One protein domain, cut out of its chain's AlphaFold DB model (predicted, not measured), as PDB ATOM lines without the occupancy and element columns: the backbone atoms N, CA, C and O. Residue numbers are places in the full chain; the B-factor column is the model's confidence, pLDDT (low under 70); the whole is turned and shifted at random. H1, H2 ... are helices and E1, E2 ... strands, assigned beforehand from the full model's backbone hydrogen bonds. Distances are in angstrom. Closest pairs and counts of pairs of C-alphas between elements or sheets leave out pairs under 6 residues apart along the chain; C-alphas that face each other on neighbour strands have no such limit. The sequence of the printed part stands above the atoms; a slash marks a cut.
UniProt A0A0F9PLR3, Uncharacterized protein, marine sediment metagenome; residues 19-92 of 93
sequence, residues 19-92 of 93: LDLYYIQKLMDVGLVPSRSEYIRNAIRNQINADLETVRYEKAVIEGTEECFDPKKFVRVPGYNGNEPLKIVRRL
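AT A GLANCE: This is residues 19 to 92 of the 93 residues of an uncharacterized protein of marine sediment metagenome (UniProt A0A0F9PLR3). A two-stranded hairpin, E1 and E2, hangs at one end of a long straight helix, H2, and a short helix, H1, sits across the other end. The two ends lie far apart with no shared core, and residues 41 to 56 of H2 stand free between them. The printed part has 74 residues, with two named helices and two named strands in the order H1, H2, E1, E2; the sheet, E1 - E2, is antiparallel and the class is mixed, helices and strands. The whole is extended, with a radius of gyration of the C-alphas of 21.6 A, and flat, spanning 52 by 41 by 18 A.

IN THESE COORDINATES: E1 is residues 74 to 81, 20.0 A long from first to last C-alpha, and bends by 50 degrees at residue 78. E2, residues 84 to 91, is 21.6 A long and ends with C-alpha 91 at (-17.273, 37.375, 14.774). H2, residues 36 to 62, is 39.2 A long. H1, residues 19 to 29, is 15.4 A long and begins with C-alpha 19 at (7.096, 30.956, 57.203).

HOW THE PARTS SIT: E1 and E2 form a hairpin over a tight link, antiparallel at 147 degrees, with N 79 and O 86 2.8 A apart and N 88 and O 77 3.0 A apart, both within hydrogen-bond range. H1 and E1 are apart, as are H1 and E2, and H2 and E2. H2 touches H1 with residues 36 to 39 alone; the closest C-alphas, those of Ile 24 and Arg 36, are 6.3 A apart. Their lines are only just about perpendicular, at 71 degrees. In H1 and H2 every O i to N i+4 pair is within hydrogen-bond range.

THE WHOLE: The C-alphas farthest apart, those of Asp 29 and Leu 92, are 53.9 A apart. The printed part has no cut. The link from H2 to E1, 11 residues, is long. Residues 64 to 92 have pLDDT under 70.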
ATOM      1  N   LEU A  19       6.443  30.510  58.428       97.81
ATOM      2  CA  LEU A  19       7.096  30.956  57.203       97.81
ATOM      3  C   LEU A  19       6.292  32.069  56.513       97.81
ATOM      4  O   LEU A  19       6.863  33.079  56.111       97.81
ATOM      5  N   ASP A  20       4.965  31.951  56.475       97.31
ATOM      6  CA  ASP A  20       4.103  32.978  55.884       97.31
ATOM      7  C   ASP A  20       4.143  34.265  56.710       97.31
ATOM      8  O   ASP A  20       4.297  35.354  56.162       97.31
ATOM      9  N   LEU A  21       4.104  34.157  58.045       96.81
ATOM     10  CA  LEU A  21       4.261  35.319  58.929       96.81
ATOM     11  C   LEU A  21       5.604  36.033  58.717       96.81
ATOM     12  O   LEU A  21       5.654  37.262  58.795       96.81
ATOM     13  N   TYR A  22       6.674  35.283  58.435       97.81
ATOM     14  CA  TYR A  22       7.978  35.847  58.098       97.81
ATOM     15  C   TYR A  22       7.927  36.651  56.791       97.81
ATOM     16  O   TYR A  22       8.387  37.793  56.763       97.81
ATOM     17  N   TYR A  23       7.324  36.113  55.729       97.94
ATOM     18  CA  TYR A  23       7.207  36.835  54.457       97.94
ATOM     19  C   TYR A  23       6.291  38.055  54.554       97.94
ATOM     20  O   TYR A  23       6.645  39.121  54.053       97.94
ATOM     21  N   ILE A  24       5.165  37.944  55.262       97.25
ATOM     22  CA  ILE A  24       4.278  39.086  55.519       97.25
ATOM     23  C   ILE A  24       5.046  40.194  56.247       97.25
ATOM     24  O   ILE A  24       4.914  41.362  55.889       97.25
ATOM     25  N   GLN A  25       5.894  39.844  57.221       97.75
ATOM     26  CA  GLN A  25       6.741  40.826  57.894       97.75
ATOM     27  C   GLN A  25       7.699  41.517  56.917       97.75
ATOM     28  O   GLN A  25       7.817  42.734  56.964       97.75
ATOM     29  N   LYS A  26       8.321  40.788  55.983       98.12
ATOM     30  CA  LYS A  26       9.186  41.405  54.963       98.12
ATOM     31  C   LYS A  26       8.449  42.395  54.074       98.12
ATOM     32  O   LYS A  26       9.008  43.437  53.754       98.12
ATOM     33  N   LEU A  27       7.196  42.107  53.724       97.56
ATOM     34  CA  LEU A  27       6.349  43.037  52.972       97.56
ATOM     35  C   LEU A  27       5.985  44.284  53.790       97.56
ATOM     36  O   LEU A  27       5.870  45.375  53.230       97.56
ATOM     37  N   MET A  28       5.831  44.136  55.106       97.38
ATOM     38  CA  MET A  28       5.633  45.271  56.010       97.38
ATOM     39  C   MET A  28       6.894  46.129  56.133       97.38
ATOM     40  O   MET A  28       6.796  47.350  56.070       97.38
ATOM     41  N   ASP A  29       8.070  45.509  56.257       97.62
ATOM     42  CA  ASP A  29       9.352  46.210  56.420       97.62
ATOM     43  C   ASP A  29       9.653  47.143  55.230       97.62
ATOM     44  O   ASP A  29      10.227  48.214  55.406       97.62
ATOM     45  N   VAL A  30       9.230  46.758  54.020       97.62
ATOM     46  CA  VAL A  30       9.386  47.562  52.792       97.62
ATOM     47  C   VAL A  30       8.203  48.504  52.519       97.62
ATOM     48  O   VAL A  30       8.161  49.153  51.479       97.62
ATOM     49  N   GLY A  31       7.231  48.579  53.432       95.50
ATOM     50  CA  GLY A  31       6.107  49.516  53.356       95.50
ATOM     51  C   GLY A  31       4.990  49.137  52.380       95.50
ATOM     52  O   GLY A  31       4.098  49.948  52.144       95.50
ATOM     53  N   LEU A  32       4.989  47.919  51.827       96.00
ATOM     54  CA  LEU A  32       3.927  47.460  50.917       96.00
ATOM     55  C   LEU A  32       2.636  47.093  51.653       96.00
ATOM     56  O   LEU A  32       1.560  47.058  51.060       96.00
ATOM     57  N   VAL A  33       2.745  46.771  52.941       95.50
ATOM     58  CA  VAL A  33       1.643  46.263  53.755       95.50
ATOM     59  C   VAL A  33       1.639  46.982  55.105       95.50
ATOM     60  O   VAL A  33       2.660  46.981  55.790       95.50
ATOM     61  N   PRO A  34       0.499  47.532  55.555       95.56
ATOM     62  CA  PRO A  34       0.452  48.297  56.800       95.56
ATOM     63  C   PRO A  34       0.439  47.413  58.057       95.56
ATOM     64  O   PRO A  34       0.897  47.829  59.116       95.56
ATOM     65  N   SER A  35      -0.111  46.195  57.984       96.69
ATOM     66  CA  SER A  35      -0.117  45.238  59.099       96.69
ATOM     67  C   SER A  35      -0.372  43.805  58.630       96.69
ATOM     68  O   SER A  35      -0.975  43.582  57.579       96.69
ATOM     69  N   ARG A  36      -0.005  42.823  59.466       95.38
ATOM     70  CA  ARG A  36      -0.297  41.400  59.215       95.38
ATOM     71  C   ARG A  36      -1.794  41.146  59.046       95.38
ATOM     72  O   ARG A  36      -2.205  40.455  58.120       95.38
ATOM     73  N   SER A  37      -2.609  41.738  59.919       94.88
ATOM     74  CA  SER A  37      -4.064  41.576  59.886       94.88
ATOM     75  C   SER A  37      -4.672  42.141  58.605       94.88
ATOM     76  O   SER A  37      -5.597  41.546  58.061       94.88
ATOM     77  N   GLU A  38      -4.153  43.265  58.107       94.50
ATOM     78  CA  GLU A  38      -4.621  43.845  56.847       94.50
ATOM     79  C   GLU A  38      -4.247  42.973  55.649       94.50
ATOM     80  O   GLU A  38      -5.095  42.722  54.797       94.50
ATOM     81  N   TYR A  39      -3.026  42.432  55.626       96.50
ATOM     82  CA  TYR A  39      -2.615  41.490  54.587       96.50
ATOM     83  C   TYR A  39      -3.544  40.281  54.511       96.50
ATOM     84  O   TYR A  39      -4.067  39.963  53.447       96.50
ATOM     85  N   ILE A  40      -3.792  39.639  55.655       95.69
ATOM     86  CA  ILE A  40      -4.630  38.441  55.738       95.69
ATOM     87  C   ILE A  40      -6.064  38.754  55.301       95.69
ATOM     88  O   ILE A  40      -6.645  38.006  54.517       95.69
ATOM     89  N   ARG A  41      -6.634  39.881  55.751       94.06
ATOM     90  CA  ARG A  41      -7.968  40.314  55.310       94.06
ATOM     91  C   ARG A  41      -8.030  40.532  53.801       94.06
ATOM     92  O   ARG A  41      -9.006  40.121  53.180       94.06
ATOM     93  N   ASN A  42      -7.010  41.160  53.219       94.81
ATOM     94  CA  ASN A  42      -6.958  41.424  51.784       94.81
ATOM     95  C   ASN A  42      -6.781  40.136  50.978       94.81
ATOM     96  O   ASN A  42      -7.487  39.954  49.992       94.81
ATOM     97  N   ALA A  43      -5.932  39.214  51.433       95.19
ATOM     98  CA  ALA A  43      -5.764  37.903  50.813       95.19
ATOM     99  C   ALA A  43      -7.089  37.122  50.779       95.19
ATOM    100  O   ALA A  43      -7.506  36.662  49.719       95.19
ATOM    101  N   ILE A  44      -7.799  37.057  51.910       94.62
ATOM    102  CA  ILE A  44      -9.107  36.394  51.997       94.62
ATOM    103  C   ILE A  44     -10.134  37.083  51.091       94.62
ATOM    104  O   ILE A  44     -10.847  36.408  50.354       94.62
ATOM    105  N   ARG A  45     -10.213  38.422  51.107       94.94
ATOM    106  CA  ARG A  45     -11.160  39.167  50.261       94.94
ATOM    107  C   ARG A  45     -10.905  38.917  48.776       94.94
ATOM    108  O   ARG A  45     -11.857  38.719  48.029       94.94
ATOM    109  N   ASN A  46      -9.641  38.920  48.362       95.81
ATOM    110  CA  ASN A  46      -9.264  38.684  46.974       95.81
ATOM    111  C   ASN A  46      -9.638  37.266  46.536       95.81
ATOM    112  O   ASN A  46     -10.204  37.115  45.459       95.81
ATOM    113  N   GLN A  47      -9.401  36.262  47.386       96.12
ATOM    114  CA  GLN A  47      -9.799  34.886  47.089       96.12
ATOM    115  C   GLN A  47     -11.320  34.757  46.956       96.12
ATOM    116  O   GLN A  47     -11.796  34.240  45.955       96.12
ATOM    117  N   ILE A  48     -12.088  35.309  47.905       95.12
ATOM    118  CA  ILE A  48     -13.560  35.294  47.846       95.12
ATOM    119  C   ILE A  48     -14.060  35.943  46.553       95.12
ATOM    120  O   ILE A  48     -14.975  35.426  45.918       95.12
ATOM    121  N   ASN A  49     -13.479  37.075  46.154       94.56
ATOM    122  CA  ASN A  49     -13.876  37.756  44.926       94.56
ATOM    123  C   ASN A  49     -13.570  36.914  43.680       94.56
ATOM    124  O   ASN A  49     -14.434  36.817  42.814       94.56
ATOM    125  N   ALA A  50     -12.392  36.287  43.615       93.50
ATOM    126  CA  ALA A  50     -12.014  35.403  42.511       93.50
ATOM    127  C   ALA A  50     -12.938  34.176  42.417       93.50
ATOM    128  O   ALA A  50     -13.391  33.811  41.331       93.50
ATOM    129  N   ASP A  51     -13.288  33.580  43.559       93.44
ATOM    130  CA  ASP A  51     -14.212  32.446  43.616       93.44
ATOM    131  C   ASP A  51     -15.620  32.865  43.159       93.44
ATOM    132  O   ASP A  51     -16.254  32.182  42.356       93.44
ATOM    133  N   LEU A  52     -16.114  34.024  43.614       92.25
ATOM    134  CA  LEU A  52     -17.418  34.556  43.203       92.25
ATOM    135  C   LEU A  52     -17.469  34.910  41.717       92.25
ATOM    136  O   LEU A  52     -18.505  34.718  41.082       92.25
ATOM    137  N   GLU A  53     -16.386  35.453  41.171       89.94
ATOM    138  CA  GLU A  53     -16.259  35.730  39.742       89.94
ATOM    139  C   GLU A  53     -16.316  34.434  38.931       89.94
ATOM    140  O   GLU A  53     -17.091  34.345  37.980       89.94
ATOM    141  N   THR A  54     -15.608  33.397  39.379       89.62
ATOM    142  CA  THR A  54     -15.639  32.065  38.757       89.62
ATOM    143  C   THR A  54     -17.052  31.481  38.756       89.62
ATOM    144  O   THR A  54     -17.552  31.068  37.714       89.62
ATOM    145  N   VAL A  55     -17.757  31.534  39.891       88.31
ATOM    146  CA  VAL A  55     -19.146  31.051  39.990       88.31
ATOM    147  C   VAL A  55     -20.088  31.836  39.073       88.31
ATOM    148  O   VAL A  55     -20.989  31.260  38.463       88.31
ATOM    149  N   ARG A  56     -19.914  33.159  38.968       83.62
ATOM    150  CA  ARG A  56     -20.725  33.994  38.066       83.62
ATOM    151  C   ARG A  56     -20.490  33.624  36.611       83.62
ATOM    152  O   ARG A  56     -21.464  33.513  35.874       83.62
ATOM    153  N   TYR A  57     -19.233  33.414  36.234       78.94
ATOM    154  CA  TYR A  57     -18.857  32.989  34.894       78.94
ATOM    155  C   TYR A  57     -19.478  31.630  34.550       78.94
ATOM    156  O   TYR A  57     -20.187  31.510  33.556       78.94
ATOM    157  N   GLU A  58     -19.307  30.625  35.412       78.81
ATOM    158  CA  GLU A  58     -19.904  29.298  35.216       78.81
ATOM    159  C   GLU A  58     -21.426  29.372  35.081       78.81
ATOM    160  O   GLU A  58     -22.013  28.757  34.190       78.81
ATOM    161  N   LYS A  59     -22.074  30.174  35.931       78.56
ATOM    162  CA  LYS A  59     -23.515  30.395  35.859       78.56
ATOM    163  C   LYS A  59     -23.925  31.059  34.543       78.56
ATOM    164  O   LYS A  59     -24.891  30.614  33.936       78.56
ATOM    165  N   ALA A  60     -23.191  32.068  34.079       72.81
ATOM    166  CA  ALA A  60     -23.473  32.741  32.815       72.81
ATOM    167  C   ALA A  60     -23.283  31.815  31.600       72.81
ATOM    168  O   ALA A  60     -24.066  31.877  30.651       72.81
ATOM    169  N   VAL A  61     -22.301  30.908  31.654       72.31
ATOM    170  CA  VAL A  61     -22.098  29.855  30.648       72.31
ATOM    171  C   VAL A  61     -23.262  28.858  30.653       72.31
ATOM    172  O   VAL A  61     -23.782  28.525  29.589       72.31
ATOM    173  N   ILE A  62     -23.720  28.410  31.829       73.81
ATOM    174  CA  ILE A  62     -24.874  27.498  31.961       73.81
ATOM    175  C   ILE A  62     -26.169  28.166  31.478       73.81
ATOM    176  O   ILE A  62     -26.966  27.543  30.781       73.81
ATOM    177  N   GLU A  63     -26.382  29.433  31.834       77.56
ATOM    178  CA  GLU A  63     -27.561  30.220  31.452       77.56
ATOM    179  C   GLU A  63     -27.492  30.730  29.999       77.56
ATOM    180  O   GLU A  63     -28.441  31.350  29.521       77.56
ATOM    181  N   GLY A  64     -26.392  30.464  29.282       64.69
ATOM    182  CA  GLY A  64     -26.192  30.849  27.884       64.69
ATOM    183  C   GLY A  64     -26.076  32.360  27.655       64.69
ATOM    184  O   GLY A  64     -26.265  32.821  26.530       64.69
ATOM    185  N   THR A  65     -25.800  33.137  28.705       59.41
ATOM    186  CA  THR A  65     -25.666  34.602  28.649       59.41
ATOM    187  C   THR A  65     -24.239  35.054  28.360       59.41
ATOM    188  O   THR A  65     -24.052  36.135  27.801       59.41
ATOM    189  N   GLU A  66     -23.242  34.217  28.651       52.09
ATOM    190  CA  GLU A  66     -21.889  34.388  28.132       52.09
ATOM    191  C   GLU A  66     -21.607  33.383  27.019       52.09
ATOM    192  O   GLU A  66     -21.676  32.165  27.195       52.09
ATOM    193  N   GLU A  67     -21.275  33.901  25.835       55.25
ATOM    194  CA  GLU A  67     -20.794  33.061  24.753       55.25
ATOM    195  C   GLU A  67     -19.391  32.559  25.101       55.25
ATOM    196  O   GLU A  67     -18.420  33.318  25.048       55.25
ATOM    197  N   CYS A  68     -19.265  31.262  25.398       54.09
ATOM    198  CA  CYS A  68     -17.983  30.573  25.287       54.09
ATOM    199  C   CYS A  68     -17.350  30.967  23.949       54.09
ATOM    200  O   CYS A  68     -17.983  30.819  22.900       54.09
ATOM    201  N   PHE A  69     -16.115  31.473  23.989       55.47
ATOM    202  CA  PHE A  69     -15.344  31.787  22.793       55.47
ATOM    203  C   PHE A  69     -15.239  30.522  21.931       55.47
ATOM    204  O   PHE A  69     -14.411  29.656  22.197       55.47
ATOM    205  N   ASP A  70     -16.116  30.395  20.934       63.91
ATOM    206  CA  ASP A  70     -16.114  29.296  19.975       63.91
ATOM    207  C   ASP A  70     -15.141  29.663  18.854       63.91
ATOM    208  O   ASP A  70     -15.481  30.491  18.002       63.91
ATOM    209  N   PRO A  71     -13.941  29.058  18.791       58.62
ATOM    210  CA  PRO A  71     -12.941  29.415  17.793       58.62
ATOM    211  C   PRO A  71     -13.427  29.204  16.352       58.62
ATOM    212  O   PRO A  71     -12.794  29.706  15.431       58.62
ATOM    213  N   LYS A  72     -14.530  28.469  16.134       65.62
ATOM    214  CA  LYS A  72     -15.147  28.285  14.814       65.62
ATOM    215  C   LYS A  72     -16.012  29.471  14.380       65.62
ATOM    216  O   LYS A  72     -16.187  29.669  13.182       65.62
ATOM    217  N   LYS A  73     -16.537  30.261  15.324       62.88
ATOM    218  CA  LYS A  73     -17.353  31.462  15.053       62.88
ATOM    219  C   LYS A  73     -16.523  32.725  14.841       62.88
ATOM    220  O   LYS A  73     -17.061  33.761  14.452       62.88
ATOM    221  N   PHE A  74     -15.222  32.657  15.102       62.53
ATOM    222  CA  PHE A  74     -14.322  33.791  14.983       62.53
ATOM    223  C   PHE A  74     -13.188  33.479  14.011       62.53
ATOM    224  O   PHE A  74     -12.461  32.503  14.173       62.53
ATOM    225  N   VAL A  75     -12.992  34.346  13.021       62.16
ATOM    226  CA  VAL A  75     -11.853  34.263  12.096       62.16
ATOM    227  C   VAL A  75     -10.828  35.325  12.454       62.16
ATOM    228  O   VAL A  75     -11.160  36.464  12.791       62.16
ATOM    229  N   ARG A  76      -9.553  34.942  12.369       62.12
ATOM    230  CA  ARG A  76      -8.435  35.881  12.464       62.12
ATOM    231  C   ARG A  76      -8.348  36.636  11.147       62.12
ATOM    232  O   ARG A  76      -7.991  36.046  10.131       62.12
ATOM    233  N   VAL A  77      -8.662  37.924  11.178       63.38
ATOM    234  CA  VAL A  77      -8.563  38.798  10.012       63.38
ATOM    235  C   VAL A  77      -7.308  39.660  10.166       63.38
ATOM    236  O   VAL A  77      -7.082  40.217  11.246       63.38
ATOM    237  N   PRO A  78      -6.459  39.768   9.131       57.75
ATOM    238  CA  PRO A  78      -5.386  40.750   9.129       57.75
ATOM    239  C   PRO A  78      -6.000  42.157   9.089       57.75
ATOM    240  O   PRO A  78      -6.637  42.544   8.113       57.75
ATOM    241  N   GLY A  79      -5.842  42.905  10.176       60.53
ATOM    242  CA  GLY A  79      -6.119  44.332  10.251       60.53
ATOM    243  C   GLY A  79      -4.846  45.135  10.008       60.53
ATOM    244  O   GLY A  79      -3.750  44.679  10.321       60.53
ATOM    245  N   TYR A  80      -4.985  46.339   9.466       58.62
ATOM    246  CA  TYR A  80      -3.878  47.280   9.302       58.62
ATOM    247  C   TYR A  80      -4.126  48.496  10.186       58.62
ATOM    248  O   TYR A  80      -5.180  49.121  10.083       58.62
ATOM    249  N   ASN A  81      -3.155  48.845  11.031       56.41
ATOM    250  CA  ASN A  81      -3.161  50.120  11.741       56.41
ATOM    251  C   ASN A  81      -1.918  50.922  11.364       56.41
ATOM    252  O   ASN A  81      -0.852  50.742  11.949       56.41
ATOM    253  N   GLY A  82      -2.057  51.767  10.341       64.94
ATOM    254  CA  GLY A  82      -1.054  52.751   9.930       64.94
ATOM    255  C   GLY A  82       0.205  52.180   9.271       64.94
ATOM    256  O   GLY A  82       0.561  52.682   8.218       64.94
ATOM    257  N   ASN A  83       0.851  51.157   9.847       59.31
ATOM    258  CA  ASN A  83       2.068  50.510   9.331       59.31
ATOM    259  C   ASN A  83       2.323  49.074   9.851       59.31
ATOM    260  O   ASN A  83       3.267  48.439   9.387       59.31
ATOM    261  N   GLU A  84       1.506  48.528  10.761       50.28
ATOM    262  CA  GLU A  84       1.709  47.173  11.301       50.28
ATOM    263  C   GLU A  84       0.489  46.263  11.075       50.28
ATOM    264  O   GLU A  84      -0.652  46.693  11.300       50.28
ATOM    265  N   PRO A  85       0.700  45.000  10.646       58.12
ATOM    266  CA  PRO A  85      -0.371  44.023  10.554       58.12
ATOM    267  C   PRO A  85      -0.787  43.583  11.962       58.12
ATOM    268  O   PRO A  85      -0.073  42.854  12.650       58.12
ATOM    269  N   LEU A  86      -1.979  43.994  12.384       58.22
ATOM    270  CA  LEU A  86      -2.608  43.554  13.624       58.22
ATOM    271  C   LEU A  86      -3.504  42.349  13.340       58.22
ATOM    272  O   LEU A  86      -4.294  42.346  12.400       58.22
ATOM    273  N   LYS A  87      -3.428  41.306  14.168       59.22
ATOM    274  CA  LYS A  87      -4.396  40.202  14.100       59.22
ATOM    275  C   LYS A  87      -5.646  40.608  14.873       59.22
ATOM    276  O   LYS A  87      -5.607  40.670  16.097       59.22
ATOM    277  N   ILE A  88      -6.739  40.867  14.161       60.69
ATOM    278  CA  ILE A  88      -8.036  41.203  14.756       60.69
ATOM    279  C   ILE A  88      -8.907  39.945  14.750       60.69
ATOM    280  O   ILE A  88      -8.925  39.186  13.779       60.69
ATOM    281  N   VAL A  89      -9.623  39.704  15.845       61.59
ATOM    282  CA  VAL A  89     -10.597  38.614  15.950       61.59
ATOM    283  C   VAL A  89     -11.977  39.191  15.641       61.59
ATOM    284  O   VAL A  89     -12.456  40.048  16.381       61.59
ATOM    285  N   ARG A  90     -12.604  38.765  14.536       58.50
ATOM    286  CA  ARG A  90     -13.947  39.219  14.126       58.50
ATOM    287  C   ARG A  90     -14.947  38.065  14.230       58.50
ATOM    288  O   ARG A  90     -14.617  36.949  13.830       58.50
ATOM    289  N   ARG A  91     -16.148  38.330  14.761       52.78
ATOM    290  CA  ARG A  91     -17.273  37.375  14.774       52.78
ATOM    291  C   ARG A  91     -17.830  37.234  13.351       52.78
ATOM    292  O   ARG A  91     -18.007  38.250  12.681       52.78
ATOM    293  N   LEU A  92     -18.054  36.004  12.891       61.66
ATOM    294  CA  LEU A  92     -18.827  35.728  11.675       61.66
ATOM    295  C   LEU A  92     -20.314  35.904  12.008       61.66
ATOM    296  O   LEU A  92     -20.790  35.281  12.957       61.66
TER     297      LEU A  92